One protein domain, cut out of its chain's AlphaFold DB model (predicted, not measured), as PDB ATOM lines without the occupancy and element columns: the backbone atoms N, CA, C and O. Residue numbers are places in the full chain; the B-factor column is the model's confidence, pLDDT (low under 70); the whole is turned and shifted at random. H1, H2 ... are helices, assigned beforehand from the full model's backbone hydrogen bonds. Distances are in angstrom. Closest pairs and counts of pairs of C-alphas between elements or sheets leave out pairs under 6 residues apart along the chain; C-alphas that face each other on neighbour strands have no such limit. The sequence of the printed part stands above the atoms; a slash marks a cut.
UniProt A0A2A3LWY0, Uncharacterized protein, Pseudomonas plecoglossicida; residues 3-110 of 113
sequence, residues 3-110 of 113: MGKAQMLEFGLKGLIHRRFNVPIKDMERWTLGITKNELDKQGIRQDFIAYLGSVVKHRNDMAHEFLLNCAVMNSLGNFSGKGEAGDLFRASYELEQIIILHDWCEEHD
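This is residues 3 to 110 of the 113 residues of an uncharacterized protein of Pseudomonas plecoglossicida (UniProt A0A2A3LWY0). Two long helices, H4 and H5, make a long helical hairpin, and H1 and H3 pack on it away from its turn, completing a bundle of four helices. The short H2 sits at the rim on H1, while residues 71 to 79, of which 71 to 74 belong to H4, stick out at the turn. The printed part has 108 residues with five named helices, H1 to H5 in order, and no named strand: all helix. It is elongated, spanning 50 by 27 by 19 A, and only just loose, close to compact, with a radius of gyration of the C-alphas of 16.1 A.

H4, residues 47 to 74, touches H5, residues 85 to 109, opposite ways as a hairpin, at a shallow tilt of 33 degrees, only just short of steep; their closest C-alphas, of Val 56 and Leu 96, are 6.1 A apart. With residues 47 to 57 alone, H4 touches H3, residues 33 to 42, in another hairpin at a shallow tilt of 17 degrees, closest at the C-alphas of Gly 34 and Val 57, 5.9 A. H1, residues 3 to 21, touches H3 the same way at 29 degrees, a shallow tilt, closest at the C-alphas of Glu 10 and Leu 33, 5.2 A. H1 only just touches H5, with 3 pairs of C-alphas within 8 A, closest at Leu 9 and Ile 100, 6.6 A. H2, residues 25 to 28, touches H1, closest at the C-alphas of His 18 and Ile 25, 6.4 A. H3 and H5 are apart. Every O i to N i+4 pair is within hydrogen-bond range in H1, H3 and H5, and 22 of 24 in H4; H2 is too short for one.

H4 measures 40.4 A from C-alpha 47 at (-22.794, 14.949, 13.704) to C-alpha 74. H5 measures 36.1 A, ending at C-alpha 109 at (-6.163, 15.046, 14.633). H1 measures 26.3 A from C-alpha 3 at (-17.892, 4.272, -7.076), H3 14.4 A and H2 5.1 A.

The farthest C-alphas, of Leu 77 and His 109, are 51.7 A apart. The printed part has no cut and no long link. Residues 64 and 66 to 86 have pLDDT under 70.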
ATOM      1  N   MET A   3     -17.589   5.502  -7.818       85.81
ATOM      2  CA  MET A   3     -17.892   4.272  -7.076       85.81
ATOM      3  C   MET A   3     -16.678   3.676  -6.358       85.81
ATOM      4  O   MET A   3     -16.791   3.274  -5.206       85.81
ATOM      5  N   GLY A   4     -15.505   3.679  -6.997       87.19
ATOM      6  CA  GLY A   4     -14.273   3.207  -6.360       87.19
ATOM      7  C   GLY A   4     -13.892   4.017  -5.121       87.19
ATOM      8  O   GLY A   4     -13.590   3.437  -4.085       87.19
ATOM      9  N   LYS A   5     -13.980   5.350  -5.196       90.88
ATOM     10  CA  LYS A   5     -13.709   6.236  -4.055       90.88
ATOM     11  C   LYS A   5     -14.733   6.038  -2.929       90.88
ATOM     12  O   LYS A   5     -14.353   6.004  -1.766       90.88
ATOM     13  N   ALA A   6     -16.007   5.826  -3.264       91.62
ATOM     14  CA  ALA A   6     -17.052   5.572  -2.272       91.62
ATOM     15  C   ALA A   6     -16.839   4.225  -1.561       91.62
ATOM     16  O   ALA A   6     -17.049   4.120  -0.355       91.62
ATOM     17  N   GLN A   7     -16.376   3.207  -2.294       91.75
ATOM     18  CA  GLN A   7     -15.994   1.913  -1.731       91.75
ATOM     19  C   GLN A   7     -14.767   2.037  -0.810       91.75
ATOM     20  O   GLN A   7     -14.747   1.449   0.267       91.75
ATOM     21  N   MET A   8     -13.758   2.823  -1.207       94.25
ATOM     22  CA  MET A   8     -12.585   3.104  -0.370       94.25
ATOM     23  C   MET A   8     -12.978   3.810   0.929       94.25
ATOM     24  O   MET A   8     -12.533   3.395   1.996       94.25
ATOM     25  N   LEU A   9     -13.858   4.814   0.850       95.50
ATOM     26  CA  LEU A   9     -14.412   5.482   2.027       95.50
ATOM     27  C   LEU A   9     -15.148   4.487   2.938       95.50
ATOM     28  O   LEU A   9     -14.921   4.487   4.141       95.50
ATOM     29  N   GLU A  10     -15.981   3.600   2.382       96.12
ATOM     30  CA  GLU A  10     -16.673   2.561   3.159       96.12
ATOM     31  C   GLU A  10     -15.690   1.678   3.945       96.12
ATOM     32  O   GLU A  10     -15.894   1.428   5.133       96.12
ATOM     33  N   PHE A  11     -14.602   1.232   3.310       95.81
ATOM     34  CA  PHE A  11     -13.573   0.441   3.987       95.81
ATOM     35  C   PHE A  11     -12.818   1.237   5.053       95.81
ATOM     36  O   PHE A  11     -12.575   0.702   6.137       95.81
ATOM     37  N   GLY A  12     -12.491   2.503   4.782       95.56
ATOM     38  CA  GLY A  12     -11.870   3.400   5.760       95.56
ATOM     39  C   GLY A  12     -12.726   3.544   7.017       95.56
ATOM     40  O   GLY A  12     -12.247   3.305   8.126       95.56
ATOM     41  N   LEU A  13     -14.024   3.792   6.835       97.19
ATOM     42  CA  LEU A  13     -14.989   3.935   7.923       97.19
ATOM     43  C   LEU A  13     -15.204   2.639   8.714       97.19
ATOM     44  O   LEU A  13     -15.267   2.674   9.938       97.19
ATOM     45  N   LYS A  14     -15.249   1.476   8.057       97.56
ATOM     46  CA  LYS A  14     -15.248   0.181   8.764       97.56
ATOM     47  C   LYS A  14     -13.978   0.001   9.597       97.56
ATOM     48  O   LYS A  14     -14.039  -0.489  10.723       97.56
ATOM     49  N   GLY A  15     -12.832   0.426   9.067       96.06
ATOM     50  CA  GLY A  15     -11.564   0.444   9.791       96.06
ATOM     51  C   GLY A  15     -11.606   1.346  11.026       96.06
ATOM     52  O   GLY A  15     -11.162   0.925  12.091       96.06
ATOM     53  N   LEU A  16     -12.184   2.543  10.905       95.75
ATOM     54  CA  LEU A  16     -12.430   3.455  12.024       95.75
ATOM     55  C   LEU A  16     -13.276   2.780  13.113       95.75
ATOM     56  O   LEU A  16     -12.872   2.763  14.275       95.75
ATOM     57  N   ILE A  17     -14.401   2.159  12.740       96.88
ATOM     58  CA  ILE A  17     -15.276   1.472  13.702       96.88
ATOM     59  C   ILE A  17     -14.527   0.341  14.409       96.88
ATOM     60  O   ILE A  17     -14.610   0.205  15.629       96.88
ATOM     61  N   HIS A  18     -13.757  -0.444  13.657       96.69
ATOM     62  CA  HIS A  18     -12.942  -1.506  14.230       96.69
ATOM     63  C   HIS A  18     -11.937  -0.965  15.256       96.69
ATOM     64  O   HIS A  18     -11.861  -1.481  16.368       96.69
ATOM     65  N   ARG A  19     -11.194   0.092  14.904       95.06
ATOM     66  CA  ARG A  19     -10.139   0.652  15.760       95.06
ATOM     67  C   ARG A  19     -10.682   1.369  16.996       95.06
ATOM     68  O   ARG A  19     -10.104   1.210  18.066       95.06
ATOM     69  N   ARG A  20     -11.759   2.155  16.868       94.69
ATOM     70  CA  ARG A  20     -12.271   3.009  17.962       94.69
ATOM     71  C   ARG A  20     -13.372   2.356  18.795       94.69
ATOM     72  O   ARG A  20     -13.469   2.651  19.981       94.69
ATOM     73  N   PHE A  21     -14.161   1.452  18.217       94.88
ATOM     74  CA  PHE A  21     -15.311   0.831  18.893       94.88
ATOM     75  C   PHE A  21     -15.189  -0.691  19.029       94.88
ATOM     76  O   PHE A  21     -16.100  -1.341  19.536       94.88
ATOM     77  N   ASN A  22     -14.058  -1.269  18.605       94.62
ATOM     78  CA  ASN A  22     -13.738  -2.690  18.746       94.62
ATOM     79  C   ASN A  22     -14.775  -3.638  18.106       94.62
ATOM     80  O   ASN A  22     -14.944  -4.778  18.542       94.62
ATOM     81  N   VAL A  23     -15.466  -3.184  17.054       95.75
ATOM     82  CA  VAL A  23     -16.360  -4.045  16.265       95.75
ATOM     83  C   VAL A  23     -15.510  -4.920  15.332       95.75
ATOM     84  O   VAL A  23     -14.663  -4.391  14.600       95.75
ATOM     85  N   PRO A  24     -15.684  -6.251  15.317       95.19
ATOM     86  CA  PRO A  24     -14.935  -7.126  14.420       95.19
ATOM     87  C   PRO A  24     -15.208  -6.832  12.939       95.19
ATOM     88  O   PRO A  24     -16.355  -6.730  12.513       95.19
ATOM     89  N   ILE A  25     -14.153  -6.789  12.113       92.81
ATOM     90  CA  ILE A  25     -14.274  -6.593  10.652       92.81
ATOM     91  C   ILE A  25     -15.199  -7.641  10.017       92.81
ATOM     92  O   ILE A  25     -15.977  -7.311   9.123       92.81
ATOM     93  N   LYS A  26     -15.156  -8.882  10.516       93.56
ATOM     94  CA  LYS A  26     -16.006  -9.989  10.056       93.56
ATOM     95  C   LYS A  26     -17.500  -9.658  10.147       93.56
ATOM     96  O   LYS A  26     -18.261  -9.999   9.246       93.56
ATOM     97  N   ASP A  27     -17.908  -8.943  11.191       94.88
ATOM     98  CA  ASP A  27     -19.310  -8.569  11.405       94.88
ATOM     99  C   ASP A  27     -19.747  -7.450  10.446       94.88
ATOM    100  O   ASP A  27     -20.938  -7.285  10.170       94.88
ATOM    101  N   MET A  28     -18.774  -6.727   9.883       96.62
ATOM    102  CA  MET A  28     -18.958  -5.605   8.964       96.62
ATOM    103  C   MET A  28     -18.770  -5.973   7.483       96.62
ATOM    104  O   MET A  28     -18.963  -5.116   6.617       96.62
ATOM    105  N   GLU A  29     -18.431  -7.226   7.149       92.25
ATOM    106  CA  GLU A  29     -18.184  -7.662   5.762       92.25
ATOM    107  C   GLU A  29     -19.347  -7.316   4.825       92.25
ATOM    108  O   GLU A  29     -19.143  -6.821   3.717       92.25
ATOM    109  N   ARG A  30     -20.580  -7.526   5.297       93.69
ATOM    110  CA  ARG A  30     -21.811  -7.275   4.530       93.69
ATOM    111  C   ARG A  30     -22.380  -5.874   4.715       93.69
ATOM    112  O   ARG A  30     -23.429  -5.569   4.149       93.69
ATOM    113  N   TRP A  31     -21.750  -5.032   5.529       96.06
ATOM    114  CA  TRP A  31     -22.271  -3.690   5.755       96.06
ATOM    115  C   TRP A  31     -22.100  -2.860   4.498       96.06
ATOM    116  O   TRP A  31     -21.054  -2.885   3.861       96.06
ATOM    117  N   THR A  32     -23.127  -2.095   4.165       93.94
ATOM    118  CA  THR A  32     -23.041  -1.056   3.145       93.94
ATOM    119  C   THR A  32     -22.575   0.252   3.783       93.94
ATOM    120  O   THR A  32     -22.618   0.407   5.007       93.94
ATOM    121  N   LEU A  33     -22.203   1.237   2.967       94.06
ATOM    122  CA  LEU A  33     -21.909   2.595   3.429       94.06
ATOM    123  C   LEU A  33     -23.050   3.191   4.269       94.06
ATOM    124  O   LEU A  33     -22.794   3.856   5.266       94.06
ATOM    125  N   GLY A  34     -24.308   2.891   3.925       95.75
ATOM    126  CA  GLY A  34     -25.472   3.320   4.706       95.75
ATOM    127  C   GLY A  34     -25.547   2.670   6.092       95.75
ATOM    128  O   GLY A  34     -25.796   3.361   7.075       95.75
ATOM    129  N   ILE A  35     -25.280   1.361   6.193       96.69
ATOM    130  CA  ILE A  35     -25.211   0.666   7.493       96.69
ATOM    131  C   ILE A  35     -24.047   1.220   8.322       96.69
ATOM    132  O   ILE A  35     -24.225   1.535   9.493       96.69
ATOM    133  N   THR A  36     -22.887   1.404   7.689       97.12
ATOM    134  CA  THR A  36     -21.676   1.945   8.324       97.12
ATOM    135  C   THR A  36     -21.928   3.345   8.888       97.12
ATOM    136  O   THR A  36     -21.609   3.604  10.043       97.12
ATOM    137  N   LYS A  37     -22.588   4.226   8.123       97.19
ATOM    138  CA  LYS A  37     -23.020   5.557   8.581       97.19
ATOM    139  C   LYS A  37     -23.922   5.475   9.816       97.19
ATOM    140  O   LYS A  37     -23.694   6.195  10.781       97.19
ATOM    141  N   ASN A  38     -24.937   4.611   9.789       97.12
ATOM    142  CA  ASN A  38     -25.862   4.465  10.915       97.12
ATOM    143  C   ASN A  38     -25.168   3.934  12.172       97.12
ATOM    144  O   ASN A  38     -25.581   4.265  13.276       97.12
ATOM    145  N   GLU A  39     -24.139   3.103  12.022       97.06
ATOM    146  CA  GLU A  39     -23.365   2.651  13.170       97.06
ATOM    147  C   GLU A  39     -22.492   3.772  13.741       97.06
ATOM    148  O   GLU A  39     -22.530   4.001  14.942       97.06
ATOM    149  N   LEU A  40     -21.780   4.530  12.900       96.69
ATOM    150  CA  LEU A  40     -20.983   5.683  13.349       96.69
ATOM    151  C   LEU A  40     -21.825   6.711  14.120       96.69
ATOM    152  O   LEU A  40     -21.362   7.262  15.116       96.69
ATOM    153  N   ASP A  41     -23.066   6.932  13.682       97.12
ATOM    154  CA  ASP A  41     -24.026   7.813  14.354       97.12
ATOM    155  C   ASP A  41     -24.348   7.325  15.779       97.12
ATOM    156  O   ASP A  41     -24.230   8.077  16.744       97.12
ATOM    157  N   LYS A  42     -24.640   6.026  15.948       96.31
ATOM    158  CA  LYS A  42     -24.871   5.431  17.281       96.31
ATOM    159  C   LYS A  42     -23.653   5.522  18.194       96.31
ATOM    160  O   LYS A  42     -23.811   5.626  19.406       96.31
ATOM    161  N   GLN A  43     -22.458   5.433  17.618       94.50
ATOM    162  CA  GLN A  43     -21.192   5.471  18.349       94.50
ATOM    163  C   GLN A  43     -20.752   6.907  18.697       94.50
ATOM    164  O   GLN A  43     -19.696   7.100  19.295       94.50
ATOM    165  N   GLY A  44     -21.560   7.919  18.353       93.69
ATOM    166  CA  GLY A  44     -21.345   9.302  18.773       93.69
ATOM    167  C   GLY A  44     -20.278  10.047  17.976       93.69
ATOM    168  O   GLY A  44     -19.694  10.996  18.492       93.69
ATOM    169  N   ILE A  45     -20.015   9.638  16.732       95.19
ATOM    170  CA  ILE A  45     -19.157  10.408  15.826       95.19
ATOM    171  C   ILE A  45     -19.783  11.782  15.554       95.19
ATOM    172  O   ILE A  45     -21.008  11.914  15.471       95.19
ATOM    173  N   ARG A  46     -18.932  12.802  15.383       95.12
ATOM    174  CA  ARG A  46     -19.320  14.186  15.078       95.12
ATOM    175  C   ARG A  46     -20.457  14.264  14.047       95.12
ATOM    176  O   ARG A  46     -20.401  13.702  12.947       95.12
ATOM    177  N   GLN A  47     -21.519  14.968  14.425       95.12
ATOM    178  CA  GLN A  47     -22.794  14.949  13.704       95.12
ATOM    179  C   GLN A  47     -22.732  15.625  12.333       95.12
ATOM    180  O   GLN A  47     -23.465  15.251  11.422       95.12
ATOM    181  N   ASP A  48     -21.836  16.589  12.150       94.06
ATOM    182  CA  ASP A  48     -21.608  17.229  10.860       94.06
ATOM    183  C   ASP A  48     -20.965  16.269   9.844       94.06
ATOM    184  O   ASP A  48     -21.376  16.249   8.683       94.06
ATOM    185  N   PHE A  49     -20.053  15.393  10.282       95.44
ATOM    186  CA  PHE A  49     -19.533  14.308   9.443       95.44
ATOM    187  C   PHE A  49     -20.640  13.318   9.063       95.44
ATOM    188  O   PHE A  49     -20.763  12.947   7.897       95.44
ATOM    189  N   ILE A  50     -21.485  12.918  10.021       97.06
ATOM    190  CA  ILE A  50     -22.619  12.009   9.775       97.06
ATOM    191  C   ILE A  50     -23.633  12.617   8.803       97.06
ATOM    192  O   ILE A  50     -24.114  11.927   7.893       97.06
ATOM    193  N   ALA A  51     -23.951  13.901   8.971       94.81
ATOM    194  CA  ALA A  51     -24.833  14.635   8.076       94.81
ATOM    195  C   ALA A  51     -24.252  14.674   6.660       94.81
ATOM    196  O   ALA A  51     -24.965  14.367   5.700       94.81
ATOM    197  N   TYR A  52     -22.952  14.961   6.530       94.38
ATOM    198  CA  TYR A  52     -22.306  15.002   5.227       94.38
ATOM    199  C   TYR A  52     -22.230  13.617   4.570       94.38
ATOM    200  O   TYR A  52     -22.553  13.456   3.394       94.38
ATOM    201  N   LEU A  53     -21.926  12.572   5.343       95.62
ATOM    202  CA  LEU A  53     -21.930  11.187   4.866       95.62
ATOM    203  C   LEU A  53     -23.312  10.765   4.348       95.62
ATOM    204  O   LEU A  53     -23.417   9.953   3.426       95.62
ATOM    205  N   GLY A  54     -24.379  11.347   4.899       95.12
ATOM    206  CA  GLY A  54     -25.744  11.172   4.414       95.12
ATOM    207  C   GLY A  54     -25.933  11.570   2.946       95.12
ATOM    208  O   GLY A  54     -26.595  10.826   2.215       95.12
ATOM    209  N   SER A  55     -25.338  12.680   2.486       90.88
ATOM    210  CA  SER A  55     -25.451  13.094   1.077       90.88
ATOM    211  C   SER A  55     -24.720  12.117   0.156       90.88
ATOM    212  O   SER A  55     -25.275  11.684  -0.853       90.88
ATOM    213  N   VAL A  56     -23.534  11.655   0.557       92.06
ATOM    214  CA  VAL A  56     -22.732  10.683  -0.203       92.06
ATOM    215  C   VAL A  56     -23.427   9.323  -0.313       92.06
ATOM    216  O   VAL A  56     -23.433   8.713  -1.388       92.06
ATOM    217  N   VAL A  57     -24.064   8.847   0.765       93.00
ATOM    218  CA  VAL A  57     -24.887   7.623   0.739       93.00
ATOM    219  C   VAL A  57     -26.034   7.767  -0.259       93.00
ATOM    220  O   VAL A  57     -26.269   6.850  -1.050       93.00
ATOM    221  N   LYS A  58     -26.717   8.917  -0.257       89.75
ATOM    222  CA  LYS A  58     -27.800   9.200  -1.203       89.75
ATOM    223  C   LYS A  58     -27.286   9.198  -2.645       89.75
ATOM    224  O   LYS A  58     -27.789   8.434  -3.457       89.75
ATOM    225  N   HIS A  59     -26.219   9.941  -2.932       85.88
ATOM    226  CA  HIS A  59     -25.613  10.000  -4.264       85.88
ATOM    227  C   HIS A  59     -25.159   8.633  -4.779       85.88
ATOM    228  O   HIS A  59     -25.373   8.311  -5.944       85.88
ATOM    229  N   ARG A  60     -24.560   7.799  -3.918       82.81
ATOM    230  CA  ARG A  60     -24.169   6.431  -4.289       82.81
ATOM    231  C   ARG A  60     -25.378   5.591  -4.697       82.81
ATOM    232  O   ARG A  60     -25.276   4.833  -5.659       82.81
ATOM    233  N   ASN A  61     -26.492   5.718  -3.979       80.44
ATOM    234  CA  ASN A  61     -27.726   5.021  -4.324       80.44
ATOM    235  C   ASN A  61     -28.320   5.562  -5.625       80.44
ATOM    236  O   ASN A  61     -28.623   4.760  -6.504       80.44
ATOM    237  N   ASP A  62     -28.439   6.879  -5.771       80.62
ATOM    238  CA  ASP A  62     -29.011   7.519  -6.961       80.62
ATOM    239  C   ASP A  62     -28.224   7.115  -8.223       80.62
ATOM    240  O   ASP A  62     -28.805   6.601  -9.175       80.62
ATOM    241  N   MET A  63     -26.887   7.171  -8.179       75.75
ATOM    242  CA  MET A  63     -26.032   6.716  -9.285       75.75
ATOM    243  C   MET A  63     -26.131   5.218  -9.572       75.75
ATOM    244  O   MET A  63     -26.021   4.810 -10.725       75.75
ATOM    245  N   ALA A  64     -26.305   4.375  -8.550       69.44
ATOM    246  CA  ALA A  64     -26.511   2.946  -8.775       69.44
ATOM    247  C   ALA A  64     -27.830   2.692  -9.523       69.44
ATOM    248  O   ALA A  64     -27.867   1.863 -10.429       69.44
ATOM    249  N   HIS A  65     -28.891   3.429  -9.180       71.00
ATOM    250  CA  HIS A  65     -30.181   3.336  -9.863       71.00
ATOM    251  C   HIS A  65     -30.111   3.892 -11.289       71.00
ATOM    252  O   HIS A  65     -30.588   3.231 -12.209       71.00
ATOM    253  N   GLU A  66     -29.479   5.048 -11.500       69.88
ATOM    254  CA  GLU A  66     -29.280   5.624 -12.836       69.88
ATOM    255  C   GLU A  66     -28.435   4.721 -13.728       69.88
ATOM    256  O   GLU A  66     -28.784   4.501 -14.883       69.88
ATOM    257  N   PHE A  67     -27.365   4.119 -13.202       65.38
ATOM    258  CA  PHE A  67     -26.569   3.156 -13.959       65.38
ATOM    259  C   PHE A  67     -27.410   1.949 -14.400       65.38
ATOM    260  O   PHE A  67     -27.339   1.535 -15.557       65.38
ATOM    261  N   LEU A  68     -28.249   1.410 -13.509       60.69
ATOM    262  CA  LEU A  68     -29.161   0.309 -13.836       60.69
ATOM    263  C   LEU A  68     -30.206   0.714 -14.887       60.69
ATOM    264  O   LEU A  68     -30.455  -0.052 -15.821       60.69
ATOM    265  N   LEU A  69     -30.786   1.913 -14.768       62.97
ATOM    266  CA  LEU A  69     -31.730   2.468 -15.744       62.97
ATOM    267  C   LEU A  69     -31.065   2.669 -17.106       62.97
ATOM    268  O   LEU A  69     -31.594   2.211 -18.116       62.97
ATOM    269  N   ASN A  70     -29.881   3.273 -17.134       63.28
ATOM    270  CA  ASN A  70     -29.132   3.515 -18.359       63.28
ATOM    271  C   ASN A  70     -28.718   2.202 -19.025       63.28
ATOM    272  O   ASN A  70     -28.900   2.075 -20.229       63.28
ATOM    273  N   CYS A  71     -28.280   1.182 -18.280       60.41
ATOM    274  CA  CYS A  71     -28.054  -0.155 -18.839       60.41
ATOM    275  C   CYS A  71     -29.335  -0.774 -19.426       60.41
ATOM    276  O   CYS A  71     -29.292  -1.346 -20.514       60.41
ATOM    277  N   ALA A  72     -30.479  -0.655 -18.747       60.56
ATOM    278  CA  ALA A  72     -31.757  -1.169 -19.245       60.56
ATOM    279  C   ALA A  72     -32.235  -0.439 -20.518       60.56
ATOM    280  O   ALA A  72     -32.744  -1.073 -21.446       60.56
ATOM    281  N   VAL A  73     -32.029   0.879 -20.595       61.09
ATOM    282  CA  VAL A  73     -32.364   1.711 -21.762       61.09
ATOM    283  C   VAL A  73     -31.398   1.458 -22.919       61.09
ATOM    284  O   VAL A  73     -31.850   1.254 -24.038       61.09
ATOM    285  N   MET A  74     -30.087   1.372 -22.679       58.25
ATOM    286  CA  MET A  74     -29.100   1.056 -23.726       58.25
ATOM    287  C   MET A  74     -29.354  -0.320 -24.352       58.25
ATOM    288  O   MET A  74     -29.211  -0.484 -25.562       58.25
ATOM    289  N   ASN A  75     -29.786  -1.287 -23.538       58.81
ATOM    290  CA  ASN A  75     -30.183  -2.613 -24.007       58.81
ATOM    291  C   ASN A  75     -31.501  -2.609 -24.805       58.81
ATOM    292  O   ASN A  75     -31.774  -3.586 -25.497       58.81
ATOM    293  N   SER A  76     -32.321  -1.552 -24.717       59.25
ATOM    294  CA  SER A  76     -33.631  -1.484 -25.380       59.25
ATOM    295  C   SER A  76     -33.716  -0.479 -26.538       59.25
ATOM    296  O   SER A  76     -34.402  -0.765 -27.516       59.25
ATOM    297  N   LEU A  77     -33.044   0.676 -26.478       57.66
ATOM    298  CA  LEU A  77     -33.201   1.792 -27.419       57.66
ATOM    299  C   LEU A  77     -31.896   2.612 -27.482       57.66
ATOM    300  O   LEU A  77     -31.656   3.503 -26.673       57.66
ATOM    301  N   GLY A  78     -31.019   2.292 -28.434       51.09
ATOM    302  CA  GLY A  78     -29.617   2.726 -28.478       51.09
ATOM    303  C   GLY A  78     -29.313   4.205 -28.768       51.09
ATOM    304  O   GLY A  78     -28.517   4.460 -29.661       51.09
ATOM    305  N   ASN A  79     -29.868   5.177 -28.035       52.50
ATOM    306  CA  ASN A  79     -29.348   6.553 -28.002       52.50
ATOM    307  C   ASN A  79     -29.787   7.297 -26.730       52.50
ATOM    308  O   ASN A  79     -30.978   7.508 -26.522       52.50
ATOM    309  N   PHE A  80     -28.826   7.765 -25.923       56.47
ATOM    310  CA  PHE A  80     -29.093   8.616 -24.758       56.47
ATOM    311  C   PHE A  80     -28.245   9.895 -24.780       56.47
ATOM    312  O   PHE A  80     -27.074   9.875 -25.160       56.47
ATOM    313  N   SER A  81     -28.835  11.017 -24.357       54.75
ATOM    314  CA  SER A  81     -28.187  12.330 -24.271       54.75
ATOM    315  C   SER A  81     -27.877  12.698 -22.809       54.75
ATOM    316  O   SER A  81     -28.624  13.444 -22.181       54.75
ATOM    317  N   GLY A  82     -26.759  12.201 -22.268       54.03
ATOM    318  CA  GLY A  82     -26.338  12.338 -20.856       54.03
ATOM    319  C   GLY A  82     -25.811  13.717 -20.416       54.03
ATOM    320  O   GLY A  82     -24.860  13.805 -19.642       54.03
ATOM    321  N   LYS A  83     -26.361  14.829 -20.927       53.16
ATOM    322  CA  LYS A  83     -25.828  16.180 -20.637       53.16
ATOM    323  C   LYS A  83     -26.124  16.693 -19.217       53.16
ATOM    324  O   LYS A  83     -25.337  17.487 -18.716       53.16
ATOM    325  N   GLY A  84     -27.218  16.264 -18.580       55.84
ATOM    326  CA  GLY A  84     -27.540  16.625 -17.186       55.84
ATOM    327  C   GLY A  84     -26.769  15.791 -16.154       55.84
ATOM    328  O   GLY A  84     -26.239  16.329 -15.188       55.84
ATOM    329  N   GLU A  85     -26.603  14.499 -16.439       60.00
ATOM    330  CA  GLU A  85     -25.965  13.501 -15.565       60.00
ATOM    331  C   GLU A  85     -24.491  13.818 -15.259       60.00
ATOM    332  O   GLU A  85     -23.986  13.522 -14.177       60.00
ATOM    333  N   ALA A  86     -23.788  14.476 -16.187       63.06
ATOM    334  CA  ALA A  86     -22.399  14.883 -15.980       63.06
ATOM    335  C   ALA A  86     -22.239  15.918 -14.849       63.06
ATOM    336  O   ALA A  86     -21.231  15.895 -14.141       63.06
ATOM    337  N   GLY A  87     -23.220  16.811 -14.666       71.81
ATOM    338  CA  GLY A  87     -23.196  17.834 -13.617       71.81
ATOM    339  C   GLY A  87     -23.427  17.248 -12.225       71.81
ATOM    340  O   GLY A  87     -22.672  17.543 -11.296       71.81
ATOM    341  N   ASP A  88     -24.412  16.359 -12.098       74.62
ATOM    342  CA  ASP A  88     -24.730  15.693 -10.831       74.62
ATOM    343  C   ASP A  88     -23.628  14.712 -10.416       74.62
ATOM    344  O   ASP A  88     -23.216  14.699  -9.253       74.62
ATOM    345  N   LEU A  89     -23.053  13.970 -11.370       77.19
ATOM    346  CA  LEU A  89     -21.897  13.108 -11.119       77.19
ATOM    347  C   LEU A  89     -20.665  13.910 -10.680       77.19
ATOM    348  O   LEU A  89     -19.919  13.463  -9.802       77.19
ATOM    349  N   PHE A  90     -20.434  15.081 -11.280       80.06
ATOM    350  CA  PHE A  90     -19.344  15.968 -10.878       80.06
ATOM    351  C   PHE A  90     -19.544  16.467  -9.448       80.06
ATOM    352  O   PHE A  90     -18.637  16.343  -8.626       80.06
ATOM    353  N   ARG A  91     -20.747  16.959  -9.125       83.88
ATOM    354  CA  ARG A  91     -21.083  17.423  -7.777       83.88
ATOM    355  C   ARG A  91     -20.940  16.310  -6.745       83.88
ATOM    356  O   ARG A  91     -20.288  16.513  -5.726       83.88
ATOM    357  N   ALA A  92     -21.483  15.129  -7.025       86.81
ATOM    358  CA  ALA A  92     -21.353  13.988  -6.133       86.81
ATOM    359  C   ALA A  92     -19.880  13.594  -5.943       86.81
ATOM    360  O   ALA A  92     -19.440  13.364  -4.820       86.81
ATOM    361  N   SER A  93     -19.090  13.567  -7.023       86.62
ATOM    362  CA  SER A  93     -17.647  13.283  -6.952       86.62
ATOM    363  C   SER A  93     -16.896  14.299  -6.106       86.62
ATOM    364  O   SER A  93     -16.051  13.900  -5.308       86.62
ATOM    365  N   TYR A  94     -17.232  15.580  -6.234       88.88
ATOM    366  CA  TYR A  94     -16.673  16.631  -5.397       88.88
ATOM    367  C   TYR A  94     -17.036  16.423  -3.922       88.88
ATOM    368  O   TYR A  94     -16.149  16.427  -3.074       88.88
ATOM    369  N   GLU A  95     -18.310  16.173  -3.606       91.69
ATOM    370  CA  GLU A  95     -18.745  15.935  -2.222       91.69
ATOM    371  C   GLU A  95     -18.062  14.710  -1.594       91.69
ATOM    372  O   GLU A  95     -17.639  14.741  -0.438       91.69
ATOM    373  N   LEU A  96     -17.878  13.648  -2.380       93.69
ATOM    374  CA  LEU A  96     -17.140  12.464  -1.959       93.69
ATOM    375  C   LEU A  96     -15.657  12.760  -1.679       93.69
ATOM    376  O   LEU A  96     -15.083  12.209  -0.744       93.69
ATOM    377  N   GLU A  97     -15.017  13.615  -2.471       93.44
ATOM    378  CA  GLU A  97     -13.631  14.023  -2.221       93.44
ATOM    379  C   GLU A  97     -13.506  14.846  -0.940       93.44
ATOM    380  O   GLU A  97     -12.605  14.596  -0.141       93.44
ATOM    381  N   GLN A  98     -14.435  15.769  -0.696       95.06
ATOM    382  CA  GLN A  98     -14.428  16.580   0.519       95.06
ATOM    383  C   GLN A  98     -14.614  15.738   1.785       95.06
ATOM    384  O   GLN A  98     -13.930  15.982   2.777       95.06
ATOM    385  N   ILE A  99     -15.494  14.729   1.774       95.50
ATOM    386  CA  ILE A  99     -15.656  13.876   2.958       95.50
ATOM    387  C   ILE A  99     -14.446  12.966   3.199       95.50
ATOM    388  O   ILE A  99     -14.148  12.660   4.349       95.50
ATOM    389  N   ILE A 100     -13.729  12.559   2.146       95.44
ATOM    390  CA  ILE A 100     -12.467  11.817   2.283       95.44
ATOM    391  C   ILE A 100     -11.408  12.712   2.936       95.44
ATOM    392  O   ILE A 100     -10.770  12.294   3.894       95.44
ATOM    393  N   ILE A 101     -11.282  13.966   2.490       96.06
ATOM    394  CA  ILE A 101     -10.373  14.941   3.110       96.06
ATOM    395  C   ILE A 101     -10.739  15.157   4.583       96.06
ATOM    396  O   ILE A 101      -9.864  15.166   5.445       96.06
ATOM    397  N   LEU A 102     -12.032  15.302   4.884       95.75
ATOM    398  CA  LEU A 102     -12.504  15.464   6.256       95.75
ATOM    399  C   LEU A 102     -12.205  14.228   7.110       95.75
ATOM    400  O   LEU A 102     -11.793  14.372   8.256       95.75
ATOM    401  N   HIS A 103     -12.397  13.028   6.558       95.56
ATOM    402  CA  HIS A 103     -12.042  11.773   7.213       95.56
ATOM    403  C   HIS A 103     -10.552  11.732   7.563       95.56
ATOM    404  O   HIS A 103     -10.209  11.465   8.711       95.56
ATOM    405  N   ASP A 104      -9.680  12.034   6.601       95.44
ATOM    406  CA  ASP A 104      -8.230  11.983   6.801       95.44
ATOM    407  C   ASP A 104      -7.777  13.016   7.838       95.44
ATOM    408  O   ASP A 104      -6.978  12.705   8.720       95.44
ATOM    409  N   TRP A 105      -8.361  14.217   7.801       96.69
ATOM    410  CA  TRP A 105      -8.119  15.243   8.810       96.69
ATOM    411  C   TRP A 105      -8.556  14.792  10.212       96.69
ATOM    412  O   TRP A 105      -7.817  14.996  11.177       96.69
ATOM    413  N   CYS A 106      -9.728  14.153  10.333       95.44
ATOM    414  CA  CYS A 106     -10.206  13.605  11.603       95.44
ATOM    415  C   CYS A 106      -9.306  12.484  12.134       95.44
ATOM    416  O   CYS A 106      -9.057  12.455  13.336       95.44
ATOM    417  N   GLU A 107      -8.814  11.584  11.276       94.06
ATOM    418  CA  GLU A 107      -7.855  10.544  11.677       94.06
ATOM    419  C   GLU A 107      -6.540  11.152  12.177       94.06
ATOM    420  O   GLU A 107      -6.018  10.720  13.201       94.06
ATOM    421  N   GLU A 108      -6.007  12.161  11.479       96.38
ATOM    422  CA  GLU A 108      -4.737  12.803  11.838       96.38
ATOM    423  C   GLU A 108      -4.818  13.568  13.169       96.38
ATOM    424  O   GLU A 108      -3.850  13.591  13.931       96.38
ATOM    425  N   HIS A 109      -5.974  14.166  13.472       96.12
ATOM    426  CA  HIS A 109      -6.163  15.046  14.633       96.12
ATOM    427  C   HIS A 109      -7.007  14.426  15.759       96.12
ATOM    428  O   HIS A 109      -7.319  15.114  16.728       96.12
ATOM    429  N   ASP A 110      -7.406  13.158  15.628       92.62
ATOM    430  CA  ASP A 110      -8.344  12.462  16.523       92.62
ATOM    431  C   ASP A 110      -9.683  13.211  16.740       92.62
ATOM    432  O   ASP A 110     -10.345  13.100  17.772       92.62
TER     433      ASP A 110